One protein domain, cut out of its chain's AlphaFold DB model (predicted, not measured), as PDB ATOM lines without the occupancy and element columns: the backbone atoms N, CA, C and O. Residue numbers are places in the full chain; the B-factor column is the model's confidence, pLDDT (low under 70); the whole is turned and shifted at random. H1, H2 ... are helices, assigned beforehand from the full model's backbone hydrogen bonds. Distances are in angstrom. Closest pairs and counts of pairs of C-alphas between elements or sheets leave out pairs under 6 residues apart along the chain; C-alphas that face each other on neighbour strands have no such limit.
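What this domain is: This is residues 305 to 380 of the 540 residues of the protein "Hypothetical protein" of Symbiodinium natans (UniProt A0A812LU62). This domain has little regular structure: one helix, H1, runs along its long axis, with two long looped stretches, residues 305 to 328 and 350 to 371. The short H3 packs near the beginning of H1, and H2 sits past its other end. The printed part has 76 residues with three named helices, H1, H2, H3 in chain order, and no named strand; the class is all helix, with 25 residues in named elements. It is compact, radius of gyration of the C-alphas 11.8 A, spanning 35 by 29 by 20 A.

Where its parts are: Find C-alpha 329 at (105.345, 92.898, 125.927); from there H1, residues 329 to 340, runs 16.5 A. H2 is residues 344 to 349, 8.6 A. H3, residues 372 to 378, runs 10.0 A to C-alpha 378 at (108.565, 90.565, 130.592).

How they stand to each other: H1, with residues 329 to 333 alone, only just touches H3, with 3 pairs of C-alphas within 8 A; the closest C-alphas, of Ser 329 and Tyr 378, are 6.1 A apart. They run opposite ways at a steep tilt of 51 degrees. H1 and H2 are close but not clearly touching, closest C-alphas Gln 340 and Ile 347 at 7.6 A, and about perpendicular at 78 degrees. H2 and H3 are apart. In H1, H2 and H3 every O i to N i+4 pair is within hydrogen-bond range.

The domain as a whole: The C-alphas farthest apart, of Leu 313 and Ala 345, are 35.3 A apart. The printed part has no cut; the link from H1 to H2 is tight, and that from H2 to H3 is long, 22 residues. Look for pLDDT under 70 at residues 360 to 364.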
ATOM      1  N   CYS A 305      95.840  96.268 125.576       93.81
ATOM      2  CA  CYS A 305      97.046  97.007 125.896       93.81
ATOM      3  C   CYS A 305      96.697  98.495 125.994       93.81
ATOM      4  O   CYS A 305      96.149  99.067 125.057       93.81
ATOM      5  N   VAL A 306      97.043  99.145 127.103       93.44
ATOM      6  CA  VAL A 306      96.706 100.567 127.302       93.44
ATOM      7  C   VAL A 306      97.447 101.516 126.352       93.44
ATOM      8  O   VAL A 306      97.090 102.681 126.266       93.44
ATOM      9  N   SER A 307      98.471 101.027 125.645       93.56
ATOM     10  CA  SER A 307      99.288 101.819 124.720       93.56
ATOM     11  C   SER A 307      98.916 101.599 123.249       93.56
ATOM     12  O   SER A 307      98.732 102.580 122.538       93.56
ATOM     13  N   CYS A 308      98.797 100.350 122.781       94.75
ATOM     14  CA  CYS A 308      98.456 100.052 121.378       94.75
ATOM     15  C   CYS A 308      97.010  99.580 121.164       94.75
ATOM     16  O   CYS A 308      96.607  99.370 120.026       94.75
ATOM     17  N   HIS A 309      96.230  99.389 122.233       92.31
ATOM     18  CA  HIS A 309      94.861  98.852 122.222       92.31
ATOM     19  C   HIS A 309      94.691  97.425 121.667       92.31
ATOM     20  O   HIS A 309      93.559  96.939 121.603       92.31
ATOM     21  N   GLU A 310      95.781  96.726 121.342       90.12
ATOM     22  CA  GLU A 310      95.748  95.316 120.945       90.12
ATOM     23  C   GLU A 310      95.307  94.417 122.103       90.12
ATOM     24  O   GLU A 310      95.597  94.685 123.274       90.12
ATOM     25  N   ALA A 311      94.603  93.338 121.770       85.00
ATOM     26  CA  ALA A 311      94.196  92.326 122.732       85.00
ATOM     27  C   ALA A 311      95.424  91.582 123.280       85.00
ATOM     28  O   ALA A 311      96.278  91.121 122.526       85.00
ATOM     29  N   VAL A 312      95.495  91.444 124.601       87.44
ATOM     30  CA  VAL A 312      96.520  90.675 125.305       87.44
ATOM     31  C   VAL A 312      95.880  89.638 126.214       87.44
ATOM     32  O   VAL A 312      94.931  89.922 126.942       87.44
ATOM     33  N   LEU A 313      96.426  88.423 126.185       80.69
ATOM     34  CA  LEU A 313      95.962  87.320 127.021       80.69
ATOM     35  C   LEU A 313      96.299  87.587 128.494       80.69
ATOM     36  O   LEU A 313      97.442  87.921 128.840       80.69
ATOM     37  N   ALA A 314      95.314  87.414 129.380       73.75
ATOM     38  CA  ALA A 314      95.536  87.559 130.814       73.75
ATOM     39  C   ALA A 314      96.608  86.556 131.289       73.75
ATOM     40  O   ALA A 314      96.608  85.389 130.906       73.75
ATOM     41  N   GLY A 315      97.568  87.026 132.090       81.50
ATOM     42  CA  GLY A 315      98.707  86.219 132.554       81.50
ATOM     43  C   GLY A 315      99.901  86.133 131.589       81.50
ATOM     44  O   GLY A 315     100.971  85.681 132.013       81.50
ATOM     45  N   GLN A 316      99.761  86.613 130.346       86.12
ATOM     46  CA  GLN A 316     100.863  86.791 129.382       86.12
ATOM     47  C   GLN A 316     101.264  88.256 129.174       86.12
ATOM     48  O   GLN A 316     102.230  88.536 128.469       86.12
ATOM     49  N   ALA A 317     100.548  89.189 129.796       92.81
ATOM     50  CA  ALA A 317     100.890  90.601 129.799       92.81
ATOM     51  C   ALA A 317     101.367  91.061 131.186       92.81
ATOM     52  O   ALA A 317     100.868  90.563 132.202       92.81
ATOM     53  N   PRO A 318     102.305  92.021 131.257       95.06
ATOM     54  CA  PRO A 318     102.557  92.792 132.465       95.06
ATOM     55  C   PRO A 318     101.303  93.571 132.865       95.06
ATOM     56  O   PRO A 318     100.732  94.321 132.068       95.06
ATOM     57  N   VAL A 319     100.896  93.397 134.120       94.31
ATOM     58  CA  VAL A 319      99.760  94.092 134.731       94.31
ATOM     59  C   VAL A 319     100.288  94.931 135.891       94.31
ATOM     60  O   VAL A 319     101.179  94.491 136.620       94.31
ATOM     61  N   CYS A 320      99.784  96.154 136.049       94.44
ATOM     62  CA  CYS A 320     100.175  96.989 137.184       94.44
ATOM     63  C   CYS A 320      99.690  96.381 138.513       94.44
ATOM     64  O   CYS A 320      98.769  95.566 138.537       94.44
ATOM     65  N   SER A 321     100.244  96.822 139.644       94.19
ATOM     66  CA  SER A 321      99.900  96.308 140.981       94.19
ATOM     67  C   SER A 321      98.428  96.468 141.389       94.19
ATOM     68  O   SER A 321      97.991  95.837 142.344       94.19
ATOM     69  N   GLN A 322      97.649  97.281 140.668       91.38
ATOM     70  CA  GLN A 322      96.200  97.406 140.865       91.38
ATOM     71  C   GLN A 322      95.375  96.414 140.029       91.38
ATOM     72  O   GLN A 322      94.160  96.366 140.183       91.38
ATOM     73  N   GLY A 323      95.994  95.660 139.117       89.75
ATOM     74  CA  GLY A 323      95.307  94.674 138.279       89.75
ATOM     75  C   GLY A 323      94.510  95.251 137.100       89.75
ATOM     76  O   GLY A 323      93.951  94.488 136.323       89.75
ATOM     77  N   THR A 324      94.438  96.577 136.951       88.44
ATOM     78  CA  THR A 324      93.495  97.244 136.030       88.44
ATOM     79  C   THR A 324      94.072  97.589 134.662       88.44
ATOM     80  O   THR A 324      93.318  97.742 133.704       88.44
ATOM     81  N   HIS A 325      95.394  97.718 134.550       92.00
ATOM     82  CA  HIS A 325      96.057  98.139 133.318       92.00
ATOM     83  C   HIS A 325      97.080  97.102 132.887       92.00
ATOM     84  O   HIS A 325      97.920  96.682 133.686       92.00
ATOM     85  N   SER A 326      97.021  96.735 131.608       93.94
ATOM     86  CA  SER A 326      97.938  95.786 130.984       93.94
ATOM     87  C   SER A 326      98.664  96.421 129.804       93.94
ATOM     88  O   SER A 326      98.090  97.241 129.083       93.94
ATOM     89  N   LEU A 327      99.913  96.028 129.586       95.19
ATOM     90  CA  LEU A 327     100.687  96.386 128.398       95.19
ATOM     91  C   LEU A 327     101.043  95.109 127.639       95.19
ATOM     92  O   LEU A 327     101.351  94.106 128.268       95.19
ATOM     93  N   CYS A 328     101.031  95.117 126.304       94.94
ATOM     94  CA  CYS A 328     101.677  94.031 125.567       94.94
ATOM     95  C   CYS A 328     103.195  94.092 125.802       94.94
ATOM     96  O   CYS A 328     103.726  95.155 126.136       94.94
ATOM     97  N   SER A 329     103.904  92.974 125.635       94.62
ATOM     98  CA  SER A 329     105.345  92.898 125.927       94.62
ATOM     99  C   SER A 329     106.157  93.962 125.176       94.62
ATOM    100  O   SER A 329     107.030  94.592 125.766       94.62
ATOM    101  N   LEU A 330     105.805  94.244 123.913       94.88
ATOM    102  CA  LEU A 330     106.465  95.269 123.096       94.88
ATOM    103  C   LEU A 330     106.237  96.689 123.634       94.88
ATOM    104  O   LEU A 330     107.182  97.470 123.749       94.88
ATOM    105  N   CYS A 331     104.996  97.041 123.980       96.56
ATOM    106  CA  CYS A 331     104.690  98.345 124.566       96.56
ATOM    107  C   CYS A 331     105.292  98.496 125.967       96.56
ATOM    108  O   CYS A 331     105.716  99.591 126.319       96.56
ATOM    109  N   PHE A 332     105.366  97.416 126.749       96.81
ATOM    110  CA  PHE A 332     105.997  97.431 128.066       96.81
ATOM    111  C   PHE A 332     107.500  97.688 127.982       96.81
ATOM    112  O   PHE A 332     108.009  98.524 128.724       96.81
ATOM    113  N   GLU A 333     108.198  97.042 127.044       96.81
ATOM    114  CA  GLU A 333     109.620  97.298 126.811       96.81
ATOM    115  C   GLU A 333     109.866  98.741 126.352       96.81
ATOM    116  O   GLU A 333     110.709  99.435 126.922       96.81
ATOM    117  N   LYS A 334     109.106  99.223 125.355       96.56
ATOM    118  CA  LYS A 334     109.213 100.612 124.869       96.56
ATOM    119  C   LYS A 334     108.976 101.621 125.989       96.56
ATOM    120  O   LYS A 334     109.717 102.592 126.105       96.56
ATOM    121  N   TYR A 335     107.970 101.367 126.821       96.25
ATOM    122  CA  TYR A 335     107.665 102.195 127.977       96.25
ATOM    123  C   TYR A 335     108.801 102.181 129.008       96.25
ATOM    124  O   TYR A 335     109.245 103.240 129.438       96.25
ATOM    125  N   ALA A 336     109.344 101.007 129.342       96.12
ATOM    126  CA  ALA A 336     110.472 100.891 130.261       96.12
ATOM    127  C   ALA A 336     111.733 101.619 129.758       96.12
ATOM    128  O   ALA A 336     112.424 102.239 130.561       96.12
ATOM    129  N   ARG A 337     112.015 101.598 128.445       96.00
ATOM    130  CA  ARG A 337     113.109 102.386 127.843       96.00
ATOM    131  C   ARG A 337     112.861 103.887 127.975       96.00
ATOM    132  O   ARG A 337     113.718 104.600 128.482       96.00
ATOM    133  N   ALA A 338     111.663 104.347 127.614       94.81
ATOM    134  CA  ALA A 338     111.294 105.758 127.717       94.81
ATOM    135  C   ALA A 338     111.345 106.292 129.161       94.81
ATOM    136  O   ALA A 338     111.648 107.466 129.373       94.81
ATOM    137  N   GLU A 339     111.059 105.442 130.151       93.44
ATOM    138  CA  GLU A 339     111.202 105.764 131.574       93.44
ATOM    139  C   GLU A 339     112.672 105.798 132.030       93.44
ATOM    140  O   GLU A 339     113.033 106.627 132.862       93.44
ATOM    141  N   GLN A 340     113.543 104.950 131.472       91.12
ATOM    142  CA  GLN A 340     114.987 104.978 131.750       91.12
ATOM    143  C   GLN A 340     115.700 106.183 131.126       91.12
ATOM    144  O   GLN A 340     116.678 106.663 131.694       91.12
ATOM    145  N   ASP A 341     115.197 106.688 129.999       92.12
ATOM    146  CA  ASP A 341     115.732 107.874 129.320       92.12
ATOM    147  C   ASP A 341     115.289 109.195 129.983       92.12
ATOM    148  O   ASP A 341     115.690 110.282 129.557       92.12
ATOM    149  N   GLN A 342     114.463 109.135 131.037       92.50
ATOM    150  CA  GLN A 342     114.074 110.323 131.794       92.50
ATOM    151  C   GLN A 342     115.276 110.934 132.533       92.50
ATOM    152  O   GLN A 342     116.179 110.220 132.976       92.50
ATOM    153  N   PRO A 343     115.285 112.262 132.759       90.81
ATOM    154  CA  PRO A 343     116.311 112.900 133.573       90.81
ATOM    155  C   PRO A 343     116.414 112.259 134.963       90.81
ATOM    156  O   PRO A 343     115.399 111.991 135.607       90.81
ATOM    157  N   GLU A 344     117.638 112.098 135.478       84.94
ATOM    158  CA  GLU A 344     117.904 111.423 136.760       84.94
ATOM    159  C   GLU A 344     117.075 111.996 137.929       84.94
ATOM    160  O   GLU A 344     116.651 111.264 138.822       84.94
ATOM    161  N   ALA A 345     116.782 113.301 137.909       86.88
ATOM    162  CA  ALA A 345     115.930 113.949 138.904       86.88
ATOM    163  C   ALA A 345     114.498 113.376 138.938       86.88
ATOM    164  O   ALA A 345     113.943 113.192 140.020       86.88
ATOM    165  N   VAL A 346     113.921 113.061 137.773       88.56
ATOM    166  CA  VAL A 346     112.575 112.479 137.642       88.56
ATOM    167  C   VAL A 346     112.576 111.039 138.143       88.56
ATOM    168  O   VAL A 346     111.713 110.666 138.937       88.56
ATOM    169  N   ILE A 347     113.585 110.254 137.751       87.31
ATOM    170  CA  ILE A 347     113.754 108.866 138.202       87.31
ATOM    171  C   ILE A 347     113.866 108.818 139.733       87.31
ATOM    172  O   ILE A 347     113.147 108.056 140.384       87.31
ATOM    173  N   ARG A 348     114.687 109.705 140.320       84.81
ATOM    174  CA  ARG A 348     114.833 109.826 141.779       84.81
ATOM    175  C   ARG A 348     113.520 110.192 142.462       84.81
ATOM    176  O   ARG A 348     113.164 109.574 143.461       84.81
ATOM    177  N   GLN A 349     112.771 111.154 141.922       86.88
ATOM    178  CA  GLN A 349     111.479 111.550 142.490       86.88
ATOM    179  C   GLN A 349     110.468 110.391 142.520       86.88
ATOM    180  O   GLN A 349     109.631 110.331 143.420       86.88
ATOM    181  N   ARG A 350     110.557 109.463 141.561       86.94
ATOM    182  CA  ARG A 350     109.681 108.287 141.442       86.94
ATOM    183  C   ARG A 350     110.187 107.052 142.196       86.94
ATOM    184  O   ARG A 350     109.567 105.997 142.107       86.94
ATOM    185  N   GLY A 351     111.295 107.143 142.936       86.69
ATOM    186  CA  GLY A 351     111.835 105.992 143.669       86.69
ATOM    187  C   GLY A 351     112.426 104.900 142.769       86.69
ATOM    188  O   GLY A 351     112.512 103.756 143.205       86.69
ATOM    189  N   ALA A 352     112.747 105.222 141.509       86.88
ATOM    190  CA  ALA A 352     113.157 104.268 140.477       86.88
ATOM    191  C   ALA A 352     112.184 103.088 140.270       86.88
ATOM    192  O   ALA A 352     112.585 102.043 139.766       86.88
ATOM    193  N   PHE A 353     110.903 103.239 140.621       92.38
ATOM    194  CA  PHE A 353     109.877 102.258 140.279       92.38
ATOM    195  C   PHE A 353     109.382 102.481 138.852       92.38
ATOM    196  O   PHE A 353     109.169 103.620 138.434       92.38
ATOM    197  N   LEU A 354     109.127 101.396 138.118       94.50
ATOM    198  CA  LEU A 354     108.412 101.483 136.851       94.50
ATOM    199  C   LEU A 354     106.911 101.640 137.128       94.50
ATOM    200  O   LEU A 354     106.201 100.683 137.451       94.50
ATOM    201  N   GLU A 355     106.430 102.873 137.068       93.88
ATOM    202  CA  GLU A 355     105.043 103.213 137.384       93.88
ATOM    203  C   GLU A 355     104.098 102.870 136.230       93.88
ATOM    204  O   GLU A 355     104.524 102.708 135.093       93.88
ATOM    205  N   CYS A 356     102.798 102.735 136.493       93.94
ATOM    206  CA  CYS A 356     101.817 102.529 135.429       93.94
ATOM    207  C   CYS A 356     101.780 103.751 134.485       93.94
ATOM    208  O   CYS A 356     101.656 104.864 134.995       93.94
ATOM    209  N   PRO A 357     101.787 103.590 133.144       92.56
ATOM    210  CA  PRO A 357     101.683 104.723 132.209       92.56
ATOM    211  C   PRO A 357     100.368 105.500 132.345       92.56
ATOM    212  O   PRO A 357     100.292 106.662 131.970       92.56
ATOM    213  N   CYS A 358      99.334 104.881 132.922       90.06
ATOM    214  CA  CYS A 358      98.079 105.554 133.252       90.06
ATOM    215  C   CYS A 358      98.171 106.393 134.546       90.06
ATOM    216  O   CYS A 358      97.146 106.837 135.059       90.06
ATOM    217  N   ARG A 359      99.362 106.581 135.129       85.19
ATOM    218  CA  ARG A 359      99.604 107.540 136.213       85.19
ATOM    219  C   ARG A 359      99.737 108.929 135.578       85.19
ATOM    220  O   ARG A 359     100.605 109.124 134.745       85.19
ATOM    221  N   ALA A 360      98.839 109.843 135.956       61.81
ATOM    222  CA  ALA A 360      98.742 111.269 135.591       61.81
ATOM    223  C   ALA A 360      99.948 111.900 134.825       61.81
ATOM    224  O   ALA A 360     101.091 111.755 135.258       61.81
ATOM    225  N   PRO A 361      99.694 112.711 133.773       56.50
ATOM    226  CA  PRO A 361      98.755 113.834 133.902       56.50
ATOM    227  C   PRO A 361      97.321 113.580 133.422       56.50
ATOM    228  O   PRO A 361      96.458 114.389 133.740       56.50
ATOM    229  N   ALA A 362      97.046 112.491 132.693       47.56
ATOM    230  CA  ALA A 362      95.796 112.376 131.929       47.56
ATOM    231  C   ALA A 362      94.672 111.506 132.535       47.56
ATOM    232  O   ALA A 362      93.528 111.780 132.212       47.56
ATOM    233  N   ASP A 363      94.915 110.552 133.448       51.28
ATOM    234  CA  ASP A 363      93.826 109.746 134.046       51.28
ATOM    235  C   ASP A 363      94.079 109.407 135.531       51.28
ATOM    236  O   ASP A 363      94.837 108.519 135.915       51.28
ATOM    237  N   ALA A 364      93.439 110.168 136.418       61.06
ATOM    238  CA  ALA A 364      93.810 110.336 137.824       61.06
ATOM    239  C   ALA A 364      93.446 109.193 138.807       61.06
ATOM    240  O   ALA A 364      93.040 109.477 139.934       61.06
ATOM    241  N   ARG A 365      93.585 107.901 138.468       76.75
ATOM    242  CA  ARG A 365      93.266 106.825 139.447       76.75
ATOM    243  C   ARG A 365      94.287 105.707 139.614       76.75
ATOM    244  O   ARG A 365      94.295 105.080 140.676       76.75
ATOM    245  N   CYS A 366      95.186 105.481 138.655       87.88
ATOM    246  CA  CYS A 366      96.191 104.439 138.836       87.88
ATOM    247  C   CYS A 366      97.419 104.967 139.582       87.88
ATOM    248  O   CYS A 366      98.191 105.761 139.055       87.88
ATOM    249  N   LYS A 367      97.618 104.484 140.812       90.44
ATOM    250  CA  LYS A 367      98.881 104.620 141.561       90.44
ATOM    251  C   LYS A 367      99.699 103.327 141.503       90.44
ATOM    252  O   LYS A 367     100.590 103.127 142.322       90.44
ATOM    253  N   GLY A 368      99.332 102.423 140.595       92.81
ATOM    254  CA  GLY A 368      99.987 101.137 140.450       92.81
ATOM    255  C   GLY A 368     101.397 101.283 139.890       92.81
ATOM    256  O   GLY A 368     101.678 102.188 139.105       92.81
ATOM    257  N   SER A 369     102.255 100.350 140.267       95.19
ATOM    258  CA  SER A 369     103.587 100.140 139.705       95.19
ATOM    259  C   SER A 369     103.702  98.699 139.223       95.19
ATOM    260  O   SER A 369     102.882  97.847 139.579       95.19
ATOM    261  N   PHE A 370     104.683  98.417 138.375       95.88
ATOM    262  CA  PHE A 370     104.995  97.051 137.974       95.88
ATOM    263  C   PHE A 370     105.942  96.428 139.002       95.88
ATOM    264  O   PHE A 370     106.941  97.034 139.387       95.88
ATOM    265  N   SER A 371     105.613  95.224 139.477       95.62
ATOM    266  CA  SER A 371     106.457  94.512 140.441       95.62
ATOM    267  C   SER A 371     107.767  94.051 139.801       95.62
ATOM    268  O   SER A 371     107.827  93.820 138.592       95.62
ATOM    269  N   GLU A 372     108.801  93.824 140.615       95.88
ATOM    270  CA  GLU A 372     110.080  93.271 140.144       95.88
ATOM    271  C   GLU A 372     109.902  91.938 139.410       95.88
ATOM    272  O   GLU A 372     110.505  91.728 138.364       95.88
ATOM    273  N   GLN A 373     109.003  91.074 139.891       96.31
ATOM    274  CA  GLN A 373     108.661  89.804 139.238       96.31
ATOM    275  C   GLN A 373     108.057  90.021 137.844       96.31
ATOM    276  O   GLN A 373     108.371  89.292 136.905       96.31
ATOM    277  N   THR A 374     107.207  91.041 137.699       95.69
ATOM    278  CA  THR A 374     106.614  91.409 136.407       95.69
ATOM    279  C   THR A 374     107.688  91.933 135.460       95.69
ATOM    280  O   THR A 374     107.747  91.524 134.303       95.69
ATOM    281  N   MET A 375     108.581  92.793 135.952       96.88
ATOM    282  CA  MET A 375     109.696  93.313 135.163       96.88
ATOM    283  C   MET A 375     110.657  92.199 134.733       96.88
ATOM    284  O   MET A 375     110.988  92.121 133.556       96.88
ATOM    285  N   ALA A 376     111.031  91.297 135.640       96.31
ATOM    286  CA  ALA A 376     111.909  90.165 135.350       96.31
ATOM    287  C   ALA A 376     111.304  89.202 134.318       96.31
ATOM    288  O   ALA A 376     112.021  88.653 133.487       96.31
ATOM    289  N   LYS A 377     109.980  88.997 134.361       95.69
ATOM    290  CA  LYS A 377     109.278  88.096 133.440       95.69
ATOM    291  C   LYS A 377     109.166  88.661 132.021       95.69
ATOM    292  O   LYS A 377     109.190  87.882 131.071       95.69
ATOM    293  N   TYR A 378     108.976  89.973 131.872       95.88
ATOM    294  CA  TYR A 378     108.565  90.565 130.592       95.88
ATOM    295  C   TYR A 378     109.560  91.539 129.964       95.88
ATOM    296  O   TYR A 378     109.414  91.836 128.780       95.88
ATOM    297  N   LEU A 379     110.542  92.055 130.706       96.69
ATOM    298  CA  LEU A 379     111.599  92.879 130.121       96.69
ATOM    299  C   LEU A 379     112.751  92.001 129.629       96.69
ATOM    300  O   LEU A 379     113.059  90.987 130.257       96.69
ATOM    301  N   PRO A 380     113.459  92.410 128.560       96.44
ATOM    302  CA  PRO A 380     114.714  91.777 128.194       96.44
ATOM    303  C   PRO A 380     115.682  91.725 129.379       96.44
ATOM    304  O   PRO A 380     115.800  92.692 130.146       96.44
TER     305      PRO A 380